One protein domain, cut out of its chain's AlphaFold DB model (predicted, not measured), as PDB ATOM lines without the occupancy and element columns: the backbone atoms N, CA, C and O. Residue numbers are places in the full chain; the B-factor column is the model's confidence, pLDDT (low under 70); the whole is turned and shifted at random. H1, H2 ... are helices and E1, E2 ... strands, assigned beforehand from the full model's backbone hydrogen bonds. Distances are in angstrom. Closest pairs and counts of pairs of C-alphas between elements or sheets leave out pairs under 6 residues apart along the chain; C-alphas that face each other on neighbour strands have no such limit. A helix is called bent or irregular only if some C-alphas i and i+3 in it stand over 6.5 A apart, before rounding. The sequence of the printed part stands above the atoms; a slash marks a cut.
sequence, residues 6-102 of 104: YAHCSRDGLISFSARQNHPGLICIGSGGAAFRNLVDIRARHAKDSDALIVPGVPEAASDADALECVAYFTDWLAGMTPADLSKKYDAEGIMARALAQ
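Overview. This is residues 6 to 102 of the 104 residues of an uncharacterized protein of Puniceibacterium antarcticum (UniProt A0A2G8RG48). A small three-stranded sheet forms one end of the domain, with helices H1 and H2 over one of its faces. H2 runs through the middle, and the short helices H3 and H4 pack on its side away from the sheet, at the other end of the longest axis. The printed part has 97 residues, with three named strands followed by four named helices, E1 E2 E3 H1 H2 H3 H4; the sheet's order is E2 - E1 - E3, antiparallel throughout, and the class is mixed, helices and strands. The whole is compact, with a radius of gyration of the C-alphas of 12.7 A and a rounded outline of 37 by 26 by 25 A.

Along the chain. E1, residues 6 to 9, begins at C-alpha 6, (214.954, 218.527, 176.717), and measures 10.2 A. E2, residues 15 to 18, also measures 10.2 A, and E3, residues 27 to 32, 15.5 A. H1, residues 34 to 43, measures 14.5 A. H2, residues 64 to 78, is the longest helix at 20.9 A and begins at C-alpha 64, (227.938, 202.779, 186.254). H3, residues 83 to 89, measures 9.9 A. H4, residues 92 to 100, measures 10.4 A and ends at C-alpha 100, (235.072, 207.977, 168.910); it is only just irregular, with C-alphas 92 and 95 6.9 A apart.

Arrangement. E1 and E2 form a hairpin, with N 8 and O 16 2.8 A apart, within hydrogen-bond range. E1 and E3 are antiparallel at 154 degrees, with N 9 and O 27 2.8 A apart, also within range. H1 and H2 are on the same face of the sheet, at heights of 9.1 A and 9.2 A. The closest C-alphas of E3 and H2 are those of Ile 29 and Thr 75, 5.4 A apart. H2 is the hub. It only just touches H1, with 3 pairs of C-alphas within 8 A, the closest Val 40 and Leu 78 at 7.0 A. With residues 73 to 77 it touches H3, at a steep tilt of 46 degrees, opposite ways; the closest C-alphas are those of Tyr 73 and Leu 86, 7.2 A apart. With residues 66 to 70 it touches H4, at a steep tilt of 66 degrees, the same way; the closest C-alphas are those of Cys 70 and Ile 95, 7.1 A apart. H3 and H4 are apart from H1. In H1 and H2 every O i to N i+4 pair is within hydrogen-bond range; H3 has 2 of 3 and H4 2 of 5, with 2 of 6 O i to N i+3 pairs in H4.

Size, cuts and confidence. The C-alphas farthest apart are those of Ala 19 and Glu 93, at 37.1 A. The printed part has no cut. The link from H1 to H2, residues 44 to 63, is long; in it residues 45 to 46 pair antiparallel with 53 to 54. The mean pLDDT of the printed part is 88.0, and residues 91 to 102 are under 70.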
ATOM      1  N   TYR A   6     213.914 219.078 175.856       96.69
ATOM      2  CA  TYR A   6     214.954 218.527 176.717       96.69
ATOM      3  C   TYR A   6     215.293 217.117 176.250       96.69
ATOM      4  O   TYR A   6     214.379 216.333 175.979       96.69
ATOM      5  N   ALA A   7     216.582 216.807 176.156       97.44
ATOM      6  CA  ALA A   7     217.067 215.460 175.893       97.44
ATOM      7  C   ALA A   7     217.457 214.789 177.214       97.44
ATOM      8  O   ALA A   7     218.089 215.408 178.074       97.44
ATOM      9  N   HIS A   8     217.083 213.523 177.356       97.56
ATOM     10  CA  HIS A   8     217.237 212.729 178.569       97.56
ATOM     11  C   HIS A   8     217.875 211.386 178.251       97.56
ATOM     12  O   HIS A   8     217.481 210.758 177.275       97.56
ATOM     13  N   CYS A   9     218.798 210.937 179.095       96.81
ATOM     14  CA  CYS A   9     219.459 209.639 179.012       96.81
ATOM     15  C   CYS A   9     218.951 208.716 180.128       96.81
ATOM     16  O   CYS A   9     218.977 209.094 181.305       96.81
ATOM     17  N   SER A  10     218.511 207.508 179.780       95.06
ATOM     18  CA  SER A  10     218.290 206.418 180.742       95.06
ATOM     19  C   SER A  10     219.584 205.660 181.046       95.06
ATOM     20  O   SER A  10     220.630 205.903 180.448       95.06
ATOM     21  N   ARG A  11     219.522 204.732 182.008       92.00
ATOM     22  CA  ARG A  11     220.671 203.930 182.466       92.00
ATOM     23  C   ARG A  11     221.340 203.113 181.353       92.00
ATOM     24  O   ARG A  11     222.542 202.907 181.399       92.00
ATOM     25  N   ASP A  12     220.567 202.640 180.385       91.19
ATOM     26  CA  ASP A  12     221.028 201.883 179.213       91.19
ATOM     27  C   ASP A  12     221.558 202.776 178.076       91.19
ATOM     28  O   ASP A  12     221.952 202.276 177.024       91.19
ATOM     29  N   GLY A  13     221.579 204.096 178.276       94.00
ATOM     30  CA  GLY A  13     222.062 205.059 177.295       94.00
ATOM     31  C   GLY A  13     220.994 205.557 176.327       94.00
ATOM     32  O   GLY A  13     221.312 206.415 175.508       94.00
ATOM     33  N   LEU A  14     219.750 205.068 176.389       95.94
ATOM     34  CA  LEU A  14     218.701 205.489 175.459       95.94
ATOM     35  C   LEU A  14     218.364 206.975 175.648       95.94
ATOM     36  O   LEU A  14     218.120 207.455 176.758       95.94
ATOM     37  N   ILE A  15     218.326 207.698 174.532       97.06
ATOM     38  CA  ILE A  15     218.011 209.118 174.485       97.06
ATOM     39  C   ILE A  15     216.527 209.291 174.174       97.06
ATOM     40  O   ILE A  15     216.006 208.807 173.169       97.06
ATOM     41  N   SER A  16     215.847 210.048 175.027       96.00
ATOM     42  CA  SER A  16     214.452 210.440 174.848       96.00
ATOM     43  C   SER A  16     214.297 211.955 174.919       96.00
ATOM     44  O   SER A  16     215.082 212.656 175.559       96.00
ATOM     45  N   PHE A  17     213.270 212.478 174.251       95.44
ATOM     46  CA  PHE A  17     212.981 213.908 174.217       95.44
ATOM     47  C   PHE A  17     211.685 214.215 174.961       95.44
ATOM     48  O   PHE A  17     210.692 213.503 174.814       95.44
ATOM     49  N   SER A  18     211.661 215.305 175.727       94.56
ATOM     50  CA  SER A  18     210.444 215.756 176.403       94.56
ATOM     51  C   SER A  18     210.353 217.278 176.510       94.56
ATOM     52  O   SER A  18     211.330 218.002 176.322       94.56
ATOM     53  N   ALA A  19     209.161 217.777 176.840       93.44
ATOM     54  CA  ALA A  19     208.928 219.194 177.126       93.44
ATOM     55  C   ALA A  19     209.294 219.592 178.574       93.44
ATOM     56  O   ALA A  19     209.108 220.746 178.953       93.44
ATOM     57  N   ARG A  20     209.766 218.650 179.407       92.75
ATOM     58  CA  ARG A  20     210.085 218.882 180.824       92.75
ATOM     59  C   ARG A  20     211.576 218.694 181.081       92.75
ATOM     60  O   ARG A  20     212.177 217.738 180.606       92.75
ATOM     61  N   GLN A  21     212.142 219.578 181.897       92.38
ATOM     62  CA  GLN A  21     213.559 219.528 182.258       92.38
ATOM     63  C   GLN A  21     213.920 218.373 183.188       92.38
ATOM     64  O   GLN A  21     215.032 217.872 183.120       92.38
ATOM     65  N   ASN A  22     213.007 217.963 184.062       90.12
ATOM     66  CA  ASN A  22     213.272 216.921 185.044       90.12
ATOM     67  C   ASN A  22     212.322 215.757 184.804       90.12
ATOM     68  O   ASN A  22     211.101 215.941 184.773       90.12
ATOM     69  N   HIS A  23     212.895 214.568 184.669       89.38
ATOM     70  CA  HIS A  23     212.155 213.325 184.573       89.38
ATOM     71  C   HIS A  23     212.761 212.321 185.561       89.38
ATOM     72  O   HIS A  23     213.959 212.051 185.479       89.38
ATOM     73  N   PRO A  24     211.981 211.775 186.513       89.44
ATOM     74  CA  PRO A  24     212.498 210.803 187.468       89.44
ATOM     75  C   PRO A  24     213.175 209.628 186.757       89.44
ATOM     76  O   PRO A  24     212.636 209.106 185.781       89.44
ATOM     77  N   GLY A  25     214.353 209.238 187.248       88.38
ATOM     78  CA  GLY A  25     215.126 208.114 186.714       88.38
ATOM     79  C   GLY A  25     215.897 208.392 185.419       88.38
ATOM     80  O   GLY A  25     216.544 207.472 184.926       88.38
ATOM     81  N   LEU A  26     215.858 209.619 184.884       94.75
ATOM     82  CA  LEU A  26     216.606 210.013 183.688       94.75
ATOM     83  C   LEU A  26     217.562 211.174 183.982       94.75
ATOM     84  O   LEU A  26     217.272 212.045 184.807       94.75
ATOM     85  N   ILE A  27     218.686 211.205 183.273       94.81
ATOM     86  CA  ILE A  27     219.669 212.291 183.335       94.81
ATOM     87  C   ILE A  27     219.378 213.269 182.197       94.81
ATOM     88  O   ILE A  27     219.405 212.884 181.031       94.81
ATOM     89  N   CYS A  28     219.125 214.539 182.514       96.00
ATOM     90  CA  CYS A  28     219.008 215.584 181.498       96.00
ATOM     91  C   CYS A  28     220.394 215.872 180.898       96.00
ATOM     92  O   CYS A  28     221.286 216.329 181.608       96.00
ATOM     93  N   ILE A  29     220.551 215.650 179.592       96.31
ATOM     94  CA  ILE A  29     221.823 215.816 178.859       96.31
ATOM     95  C   ILE A  29     221.873 217.105 178.023       96.31
ATOM     96  O   ILE A  29     222.877 217.407 177.386       96.31
ATOM     97  N   GLY A  30     220.791 217.887 178.012       95.81
ATOM     98  CA  GLY A  30     220.769 219.210 177.392       95.81
ATOM     99  C   GLY A  30     219.366 219.680 177.027       95.81
ATOM    100  O   GLY A  30     218.378 218.956 177.181       95.81
ATOM    101  N   SER A  31     219.271 220.913 176.529       96.12
ATOM    102  CA  SER A  31     218.009 221.465 176.035       96.12
ATOM    103  C   SER A  31     218.212 222.494 174.931       96.12
ATOM    104  O   SER A  31     219.264 223.122 174.827       96.12
ATOM    105  N   GLY A  32     217.182 222.682 174.109       95.12
ATOM    106  CA  GLY A  32     217.184 223.673 173.040       95.12
ATOM    107  C   GLY A  32     216.008 223.512 172.081       95.12
ATOM    108  O   GLY A  32     215.046 222.800 172.362       95.12
ATOM    109  N   GLY A  33     216.069 224.207 170.945       93.94
ATOM    110  CA  GLY A  33     215.071 224.099 169.876       93.94
ATOM    111  C   GLY A  33     215.360 222.959 168.890       93.94
ATOM    112  O   GLY A  33     216.135 222.049 169.168       93.94
ATOM    113  N   ALA A  34     214.787 223.045 167.687       92.56
ATOM    114  CA  ALA A  34     214.972 222.036 166.637       92.56
ATOM    115  C   ALA A  34     216.451 221.789 166.273       92.56
ATOM    116  O   ALA A  34     216.854 220.647 166.083       92.56
ATOM    117  N   ALA A  35     217.279 222.839 166.254       93.31
ATOM    118  CA  ALA A  35     218.712 222.709 165.988       93.31
ATOM    119  C   ALA A  35     219.440 221.855 167.043       93.31
ATOM    120  O   ALA A  35     220.323 221.081 166.692       93.31
ATOM    121  N   PHE A  36     219.039 221.947 168.317       95.12
ATOM    122  CA  PHE A  36     219.589 221.099 169.376       95.12
ATOM    123  C   PHE A  36     219.188 219.637 169.173       95.12
ATOM    124  O   PHE A  36     220.030 218.754 169.282       95.12
ATOM    125  N   ARG A  37     217.929 219.373 168.809       94.81
ATOM    126  CA  ARG A  37     217.478 218.009 168.503       94.81
ATOM    127  C   ARG A  37     218.282 217.386 167.359       94.81
ATOM    128  O   ARG A  37     218.736 216.259 167.505       94.81
ATOM    129  N   ASN A  38     218.506 218.130 166.277       94.31
ATOM    130  CA  ASN A  38     219.336 217.665 165.162       94.31
ATOM    131  C   ASN A  38     220.794 217.434 165.589       94.31
ATOM    132  O   ASN A  38     221.429 216.491 165.135       94.31
ATOM    133  N   LEU A  39     221.332 218.277 166.475       95.06
ATOM    134  CA  LEU A  39     222.684 218.096 167.001       95.06
ATOM    135  C   LEU A  39     222.817 216.805 167.820       95.06
ATOM    136  O   LEU A  39     223.817 216.103 167.685       95.06
ATOM    137  N   VAL A  40     221.819 216.504 168.656       95.88
ATOM    138  CA  VAL A  40     221.756 215.252 169.424       95.88
ATOM    139  C   VAL A  40     221.697 214.055 168.481       95.88
ATOM    140  O   VAL A  40     222.461 213.119 168.668       95.88
ATOM    141  N   ASP A  41     220.852 214.113 167.454       94.44
ATOM    142  CA  ASP A  41     220.698 213.056 166.448       94.44
ATOM    143  C   ASP A  41     222.008 212.733 165.709       94.44
ATOM    144  O   ASP A  41     222.401 211.574 165.618       94.44
ATOM    145  N   ILE A  42     222.738 213.762 165.266       93.38
ATOM    146  CA  ILE A  42     224.011 213.606 164.538       93.38
ATOM    147  C   ILE A  42     225.114 212.994 165.410       93.38
ATOM    148  O   ILE A  42     225.992 212.303 164.903       93.38
ATOM    149  N   ARG A  43     225.127 213.309 166.709       93.00
ATOM    150  CA  ARG A  43     226.223 212.919 167.612       93.00
ATOM    151  C   ARG A  43     225.935 211.656 168.410       93.00
ATOM    152  O   ARG A  43     226.867 211.065 168.952       93.00
ATOM    153  N   ALA A  44     224.669 211.282 168.542       94.25
ATOM    154  CA  ALA A  44     224.282 210.048 169.196       94.25
ATOM    155  C   ALA A  44     224.722 208.834 168.372       94.25
ATOM    156  O   ALA A  44     224.866 208.891 167.152       94.25
ATOM    157  N   ARG A  45     224.876 207.699 169.048       92.31
ATOM    158  CA  ARG A  45     224.980 206.404 168.388       92.31
ATOM    159  C   ARG A  45     223.580 205.950 167.986       92.31
ATOM    160  O   ARG A  45     222.664 205.975 168.805       92.31
ATOM    161  N   HIS A  46     223.430 205.488 166.752       90.62
ATOM    162  CA  HIS A  46     222.166 204.944 166.260       90.62
ATOM    163  C   HIS A  46     222.092 203.449 166.573       90.62
ATOM    164  O   HIS A  46     223.059 202.707 166.366       90.62
ATOM    165  N   ALA A  47     220.956 203.000 167.101       86.19
ATOM    166  CA  ALA A  47     220.698 201.577 167.257       86.19
ATOM    167  C   ALA A  47     220.610 200.906 165.877       86.19
ATOM    168  O   ALA A  47     220.089 201.469 164.922       86.19
ATOM    169  N   LYS A  48     221.122 199.678 165.761       76.56
ATOM    170  CA  LYS A  48     221.199 198.978 164.467       76.56
ATOM    171  C   LYS A  48     219.824 198.602 163.899       76.56
ATOM    172  O   LYS A  48     219.651 198.586 162.686       76.56
ATOM    173  N   ASP A  49     218.876 198.307 164.787       78.00
ATOM    174  CA  ASP A  49     217.578 197.716 164.442       78.00
ATOM    175  C   ASP A  49     216.392 198.652 164.749       78.00
ATOM    176  O   ASP A  49     215.234 198.232 164.705       78.00
ATOM    177  N   SER A  50     216.651 199.913 165.104       79.31
ATOM    178  CA  SER A  50     215.608 200.893 165.415       79.31
ATOM    179  C   SER A  50     216.092 202.327 165.220       79.31
ATOM    180  O   SER A  50     217.285 202.599 165.287       79.31
ATOM    181  N   ASP A  51     215.155 203.270 165.093       85.62
ATOM    182  CA  ASP A  51     215.438 204.717 165.089       85.62
ATOM    183  C   ASP A  51     215.803 205.255 166.495       85.62
ATOM    184  O   ASP A  51     215.574 206.422 166.826       85.62
ATOM    185  N   ALA A  52     216.296 204.385 167.381       92.12
ATOM    186  CA  ALA A  52     216.670 204.751 168.733       92.12
ATOM    187  C   ALA A  52     218.044 205.423 168.749       92.12
ATOM    188  O   ALA A  52     219.021 204.918 168.190       92.12
ATOM    189  N   LEU A  53     218.113 206.541 169.462       95.81
ATOM    190  CA  LEU A  53     219.346 207.269 169.717       95.81
ATOM    191  C   LEU A  53     219.907 206.851 171.068       95.81
ATOM    192  O   LEU A  53     219.172 206.762 172.050       95.81
ATOM    193  N   ILE A  54     221.210 206.613 171.119       95.06
ATOM    194  CA  ILE A  54     221.905 206.120 172.301       95.06
ATOM    195  C   ILE A  54     223.111 207.020 172.574       95.06
ATOM    196  O   ILE A  54     223.814 207.432 171.650       95.06
ATOM    197  N   VAL A  55     223.377 207.321 173.843       94.75
ATOM    198  CA  VAL A  55     224.616 207.986 174.251       94.75
ATOM    199  C   VAL A  55     225.805 207.070 173.920       94.75
ATOM    200  O   VAL A  55     225.863 205.947 174.433       94.75
ATOM    201  N   PRO A  56     226.760 207.513 173.079       92.62
ATOM    202  CA  PRO A  56     227.908 206.697 172.695       92.62
ATOM    203  C   PRO A  56     228.698 206.191 173.909       92.62
ATOM    204  O   PRO A  56     228.979 206.951 174.834       92.62
ATOM    205  N   GLY A  57     229.060 204.907 173.897       90.44
ATOM    206  CA  GLY A  57     229.866 204.266 174.941       90.44
ATOM    207  C   GLY A  57     229.097 203.790 176.177       90.44
ATOM    208  O   GLY A  57     229.615 202.937 176.893       90.44
ATOM    209  N   VAL A  58     227.864 204.258 176.420       92.94
ATOM    210  CA  VAL A  58     227.070 203.812 177.583       92.94
ATOM    211  C   VAL A  58     226.716 202.319 177.525       92.94
ATOM    212  O   VAL A  58     226.931 201.645 178.531       92.94
ATOM    213  N   PRO A  59     226.239 201.744 176.402       90.44
ATOM    214  CA  PRO A  59     225.922 200.312 176.352       90.44
ATOM    215  C   PRO A  59     227.137 199.396 176.548       90.44
ATOM    216  O   PRO A  59     226.981 198.241 176.935       90.44
ATOM    217  N   GLU A  60     228.341 199.895 176.259       87.94
ATOM    218  CA  GLU A  60     229.605 199.163 176.382       87.94
ATOM    219  C   GLU A  60     230.370 199.480 177.680       87.94
ATOM    220  O   GLU A  60     231.466 198.952 177.899       87.94
ATOM    221  N   ALA A  61     229.820 200.347 178.534       89.38
ATOM    222  CA  ALA A  61     230.423 200.730 179.801       89.38
ATOM    223  C   ALA A  61     230.541 199.516 180.736       89.38
ATOM    224  O   ALA A  61     229.589 198.756 180.923       89.38
ATOM    225  N   ALA A  62     231.712 199.333 181.353       88.88
ATOM    226  CA  ALA A  62     231.944 198.206 182.258       88.88
ATOM    227  C   ALA A  62     231.371 198.456 183.663       88.88
ATOM    228  O   ALA A  62     231.226 197.520 184.453       88.88
ATOM    229  N   SER A  63     231.057 199.713 183.982       91.00
ATOM    230  CA  SER A  63     230.535 200.135 185.274       91.00
ATOM    231  C   SER A  63     229.584 201.329 185.141       91.00
ATOM    232  O   SER A  63     229.594 202.047 184.141       91.00
ATOM    233  N   ASP A  64     228.787 201.581 186.182       90.94
ATOM    234  CA  ASP A  64     227.938 202.779 186.254       90.94
ATOM    235  C   ASP A  64     228.774 204.073 186.263       90.94
ATOM    236  O   ASP A  64     228.313 205.105 185.779       90.94
ATOM    237  N   ALA A  65     230.002 204.020 186.792       90.12
ATOM    238  CA  ALA A  65     230.926 205.151 186.770       90.12
ATOM    239  C   ALA A  65     231.408 205.433 185.338       90.12
ATOM    240  O   ALA A  65     231.316 206.570 184.880       90.12
ATOM    241  N   ASP A  66     231.803 204.392 184.598       89.25
ATOM    242  CA  ASP A  66     232.193 204.492 183.186       89.25
ATOM    243  C   ASP A  66     231.036 205.051 182.338       89.25
ATOM    244  O   ASP A  66     231.236 205.904 181.470       89.25
ATOM    245  N   ALA A  67     229.805 204.594 182.602       91.56
ATOM    246  CA  ALA A  67     228.608 205.076 181.918       91.56
ATOM    247  C   ALA A  67     228.359 206.563 182.209       91.56
ATOM    248  O   ALA A  67     228.064 207.334 181.294       91.56
ATOM    249  N   LEU A  68     228.514 206.983 183.468       91.88
ATOM    250  CA  LEU A  68     228.377 208.384 183.860       91.88
ATOM    251  C   LEU A  68     229.426 209.270 183.175       91.88
ATOM    252  O   LEU A  68     229.096 210.371 182.729       91.88
ATOM    253  N   GLU A  69     230.662 208.793 183.040       91.44
ATOM    254  CA  GLU A  69     231.716 209.504 182.311       91.44
ATOM    255  C   GLU A  69     231.400 209.632 180.814       91.44
ATOM    256  O   GLU A  69     231.565 210.719 180.253       91.44
ATOM    257  N   CYS A  70     230.851 208.587 180.179       92.19
ATOM    258  CA  CYS A  70     230.374 208.657 178.791       92.19
ATOM    259  C   CYS A  70     229.262 209.709 178.619       92.19
ATOM    260  O   CYS A  70     229.286 210.500 177.673       92.19
ATOM    261  N   VAL A  71     228.313 209.770 179.560       94.50
ATOM    262  CA  VAL A  71     227.246 210.787 179.568       94.50
ATOM    263  C   VAL A  71     227.814 212.195 179.754       94.50
ATOM    264  O   VAL A  71     227.385 213.127 179.065       94.50
ATOM    265  N   ALA A  72     228.790 212.370 180.649       93.50
ATOM    266  CA  ALA A  72     229.447 213.655 180.872       93.50
ATOM    267  C   ALA A  72     230.174 214.137 179.607       93.50
ATOM    268  O   ALA A  72     229.955 215.269 179.173       93.50
ATOM    269  N   TYR A  73     230.954 213.257 178.972       92.69
ATOM    270  CA  TYR A  73     231.614 213.537 177.696       92.69
ATOM    271  C   TYR A  73     230.612 213.957 176.619       92.69
ATOM    272  O   TYR A  73     230.798 214.973 175.947       92.69
ATOM    273  N   PHE A  74     229.526 213.197 176.464       94.06
ATOM    274  CA  PHE A  74     228.517 213.490 175.455       94.06
ATOM    275  C   PHE A  74     227.846 214.846 175.697       94.06
ATOM    276  O   PHE A  74     227.651 215.617 174.759       94.06
ATOM    277  N   THR A  75     227.559 215.173 176.958       95.50
ATOM    278  CA  THR A  75     226.971 216.460 177.357       95.50
ATOM    279  C   THR A  75     227.901 217.630 177.028       95.50
ATOM    280  O   THR A  75     227.464 218.621 176.442       95.50
ATOM    281  N   ASP A  76     229.193 217.510 177.332       94.50
ATOM    282  CA  ASP A  76     230.196 218.524 176.991       94.50
ATOM    283  C   ASP A  76     230.359 218.695 175.481       94.50
ATOM    284  O   ASP A  76     230.485 219.814 174.969       94.50
ATOM    285  N   TRP A  77     230.316 217.587 174.745       93.75
ATOM    286  CA  TRP A  77     230.364 217.639 173.299       93.75
ATOM    287  C   TRP A  77     229.147 218.379 172.752       93.75
ATOM    288  O   TRP A  77     229.322 219.323 171.979       93.75
ATOM    289  N   LEU A  78     227.928 218.038 173.199       94.50
ATOM    290  CA  LEU A  78     226.684 218.758 172.882       94.50
ATOM    291  C   LEU A  78     226.763 220.251 173.223       94.50
ATOM    292  O   LEU A  78     226.264 221.066 172.447       94.50
ATOM    293  N   ALA A  79     227.437 220.615 174.316       93.94
ATOM    294  CA  ALA A  79     227.682 222.001 174.714       93.94
ATOM    295  C   ALA A  79     228.695 222.743 173.818       93.94
ATOM    296  O   ALA A  79     228.875 223.952 173.959       93.94
ATOM    297  N   GLY A  80     229.318 222.047 172.865       92.56
ATOM    298  CA  GLY A  80     230.160 222.638 171.829       92.56
ATOM    299  C   GLY A  80     231.656 222.427 172.027       92.56
ATOM    300  O   GLY A  80     232.427 222.995 171.254       92.56
ATOM    301  N   MET A  81     232.084 221.614 173.000       91.81
ATOM    302  CA  MET A  81     233.498 221.249 173.105       91.81
ATOM    303  C   MET A  81     233.970 220.546 171.831       91.81
ATOM    304  O   MET A  81     233.273 219.695 171.268       91.81
ATOM    305  N   THR A  82     235.161 220.905 171.362       89.12
ATOM    306  CA  THR A  82     235.762 220.242 170.205       89.12
ATOM    307  C   THR A  82     236.372 218.901 170.619       89.12
ATOM    308  O   THR A  82     236.698 218.714 171.793       89.12
ATOM    309  N   PRO A  83     236.619 217.971 169.678       83.94
ATOM    310  CA  PRO A  83     237.361 216.748 169.986       83.94
ATOM    311  C   PRO A  83     238.708 217.007 170.680       83.94
ATOM    312  O   PRO A  83     239.089 216.245 171.561       83.94
ATOM    313  N   ALA A  84     239.391 218.107 170.343       85.75
ATOM    314  CA  ALA A  84     240.659 218.494 170.960       85.75
ATOM    315  C   ALA A  84     240.512 219.020 172.399       85.75
ATOM    316  O   ALA A  84     241.447 218.907 173.191       85.75
ATOM    317  N   ASP A  85     239.372 219.622 172.747       89.38
ATOM    318  CA  ASP A  85     239.081 220.026 174.128       89.38
ATOM    319  C   ASP A  85     238.734 218.803 174.968       89.38
ATOM    320  O   ASP A  85     239.242 218.629 176.077       89.38
ATOM    321  N   LEU A  86     237.922 217.912 174.399       86.19
ATOM    322  CA  LEU A  86     237.501 216.699 175.075       86.19
ATOM    323  C   LEU A  86     238.680 215.754 175.322       86.19
ATOM    324  O   LEU A  86     238.792 215.237 176.424       86.19
ATOM    325  N   SER A  87     239.605 215.599 174.368       82.06
ATOM    326  CA  SER A  87     240.798 214.757 174.543       82.06
ATOM    327  C   SER A  87     241.774 215.270 175.605       82.06
ATOM    328  O   SER A  87     242.645 214.532 176.046       82.06
ATOM    329  N   LYS A  88     241.691 216.555 175.977       86.06
ATOM    330  CA  LYS A  88     242.469 217.125 177.090       86.06
ATOM    331  C   LYS A  88     241.771 216.920 178.430       86.06
ATOM    332  O   LYS A  88     242.442 216.841 179.452       86.06
ATOM    333  N   LYS A  89     240.435 216.923 178.426       85.50
ATOM    334  CA  LYS A  89     239.605 216.814 179.630       85.50
ATOM    335  C   LYS A  89     239.391 215.363 180.061       85.50
ATOM    336  O   LYS A  89     239.401 215.082 181.255       85.50
ATOM    337  N   TYR A  90     239.186 214.475 179.099       81.62
ATOM    338  CA  TYR A  90     238.933 213.055 179.292       81.62
ATOM    339  C   TYR A  90     240.131 212.279 178.754       81.62
ATOM    340  O   TYR A  90     240.567 212.520 177.628       81.62
ATOM    341  N   ASP A  91     240.677 211.379 179.569       68.12
ATOM    342  CA  ASP A  91     241.927 210.690 179.262       68.12
ATOM    343  C   ASP A  91     241.824 209.901 177.941       68.12
ATOM    344  O   ASP A  91     240.841 209.192 177.679       68.12
ATOM    345  N   ALA A  92     242.826 210.064 177.074       55.28
ATOM    346  CA  ALA A  92     242.762 209.646 175.672       55.28
ATOM    347  C   ALA A  92     242.775 208.116 175.486       55.28
ATOM    348  O   ALA A  92     242.312 207.623 174.455       55.28
ATOM    349  N   GLU A  93     243.271 207.362 176.471       52.66
ATOM    350  CA  GLU A  93     243.510 205.917 176.342       52.66
ATOM    351  C   GLU A  93     242.294 205.032 176.670       52.66
ATOM    352  O   GLU A  93     242.251 203.880 176.245       52.66
ATOM    353  N   GLY A  94     241.285 205.542 177.385       61.19
ATOM    354  CA  GLY A  94     240.167 204.717 177.869       61.19
ATOM    355  C   GLY A  94     238.848 204.958 177.139       61.19
ATOM    356  O   GLY A  94     238.342 204.108 176.403       61.19
ATOM    357  N   ILE A  95     238.259 206.130 177.376       60.72
ATOM    358  CA  ILE A  95     236.858 206.419 177.030       60.72
ATOM    359  C   ILE A  95     236.752 207.134 175.686       60.72
ATOM    360  O   ILE A  95     235.862 206.822 174.895       60.72
ATOM    361  N   MET A  96     237.700 208.028 175.379       60.53
ATOM    362  CA  MET A  96     237.741 208.758 174.105       60.53
ATOM    363  C   MET A  96     237.864 207.809 172.920       60.53
ATOM    364  O   MET A  96     237.113 207.927 171.955       60.53
ATOM    365  N   ALA A  97     238.763 206.827 173.019       60.50
ATOM    366  CA  ALA A  97     238.959 205.818 171.987       60.50
ATOM    367  C   ALA A  97     237.685 204.989 171.741       60.50
ATOM    368  O   ALA A  97     237.338 204.723 170.593       60.50
ATOM    369  N   ARG A  98     236.955 204.627 172.805       64.75
ATOM    370  CA  ARG A  98     235.713 203.841 172.722       64.75
ATOM    371  C   ARG A  98     234.543 204.635 172.157       64.75
ATOM    372  O   ARG A  98     233.807 204.104 171.331       64.75
ATOM    373  N   ALA A  99     234.373 205.880 172.596       63.19
ATOM    374  CA  ALA A  99     233.303 206.746 172.120       63.19
ATOM    375  C   ALA A  99     233.531 207.150 170.657       63.19
ATOM    376  O   ALA A  99     232.611 207.030 169.857       63.19
ATOM    377  N   LEU A 100     234.753 207.552 170.279       63.50
ATOM    378  CA  LEU A 100     235.072 207.977 168.910       63.50
ATOM    379  C   LEU A 100     234.994 206.831 167.893       63.50
ATOM    380  O   LEU A 100     234.490 207.047 166.795       63.50
ATOM    381  N   ALA A 101     235.416 205.617 168.262       61.28
ATOM    382  CA  ALA A 101     235.375 204.449 167.374       61.28
ATOM    383  C   ALA A 101     233.957 204.018 166.957       61.28
ATOM    384  O   ALA A 101     233.817 203.157 166.093       61.28
ATOM    385  N   GLN A 102     232.911 204.572 167.576       61.91
ATOM    386  CA  GLN A 102     231.518 204.254 167.253       61.91
ATOM    387  C   GLN A 102     230.814 205.332 166.418       61.91
ATOM    388  O   GLN A 102     229.644 205.160 166.080       61.91
TER     389      GLN A 102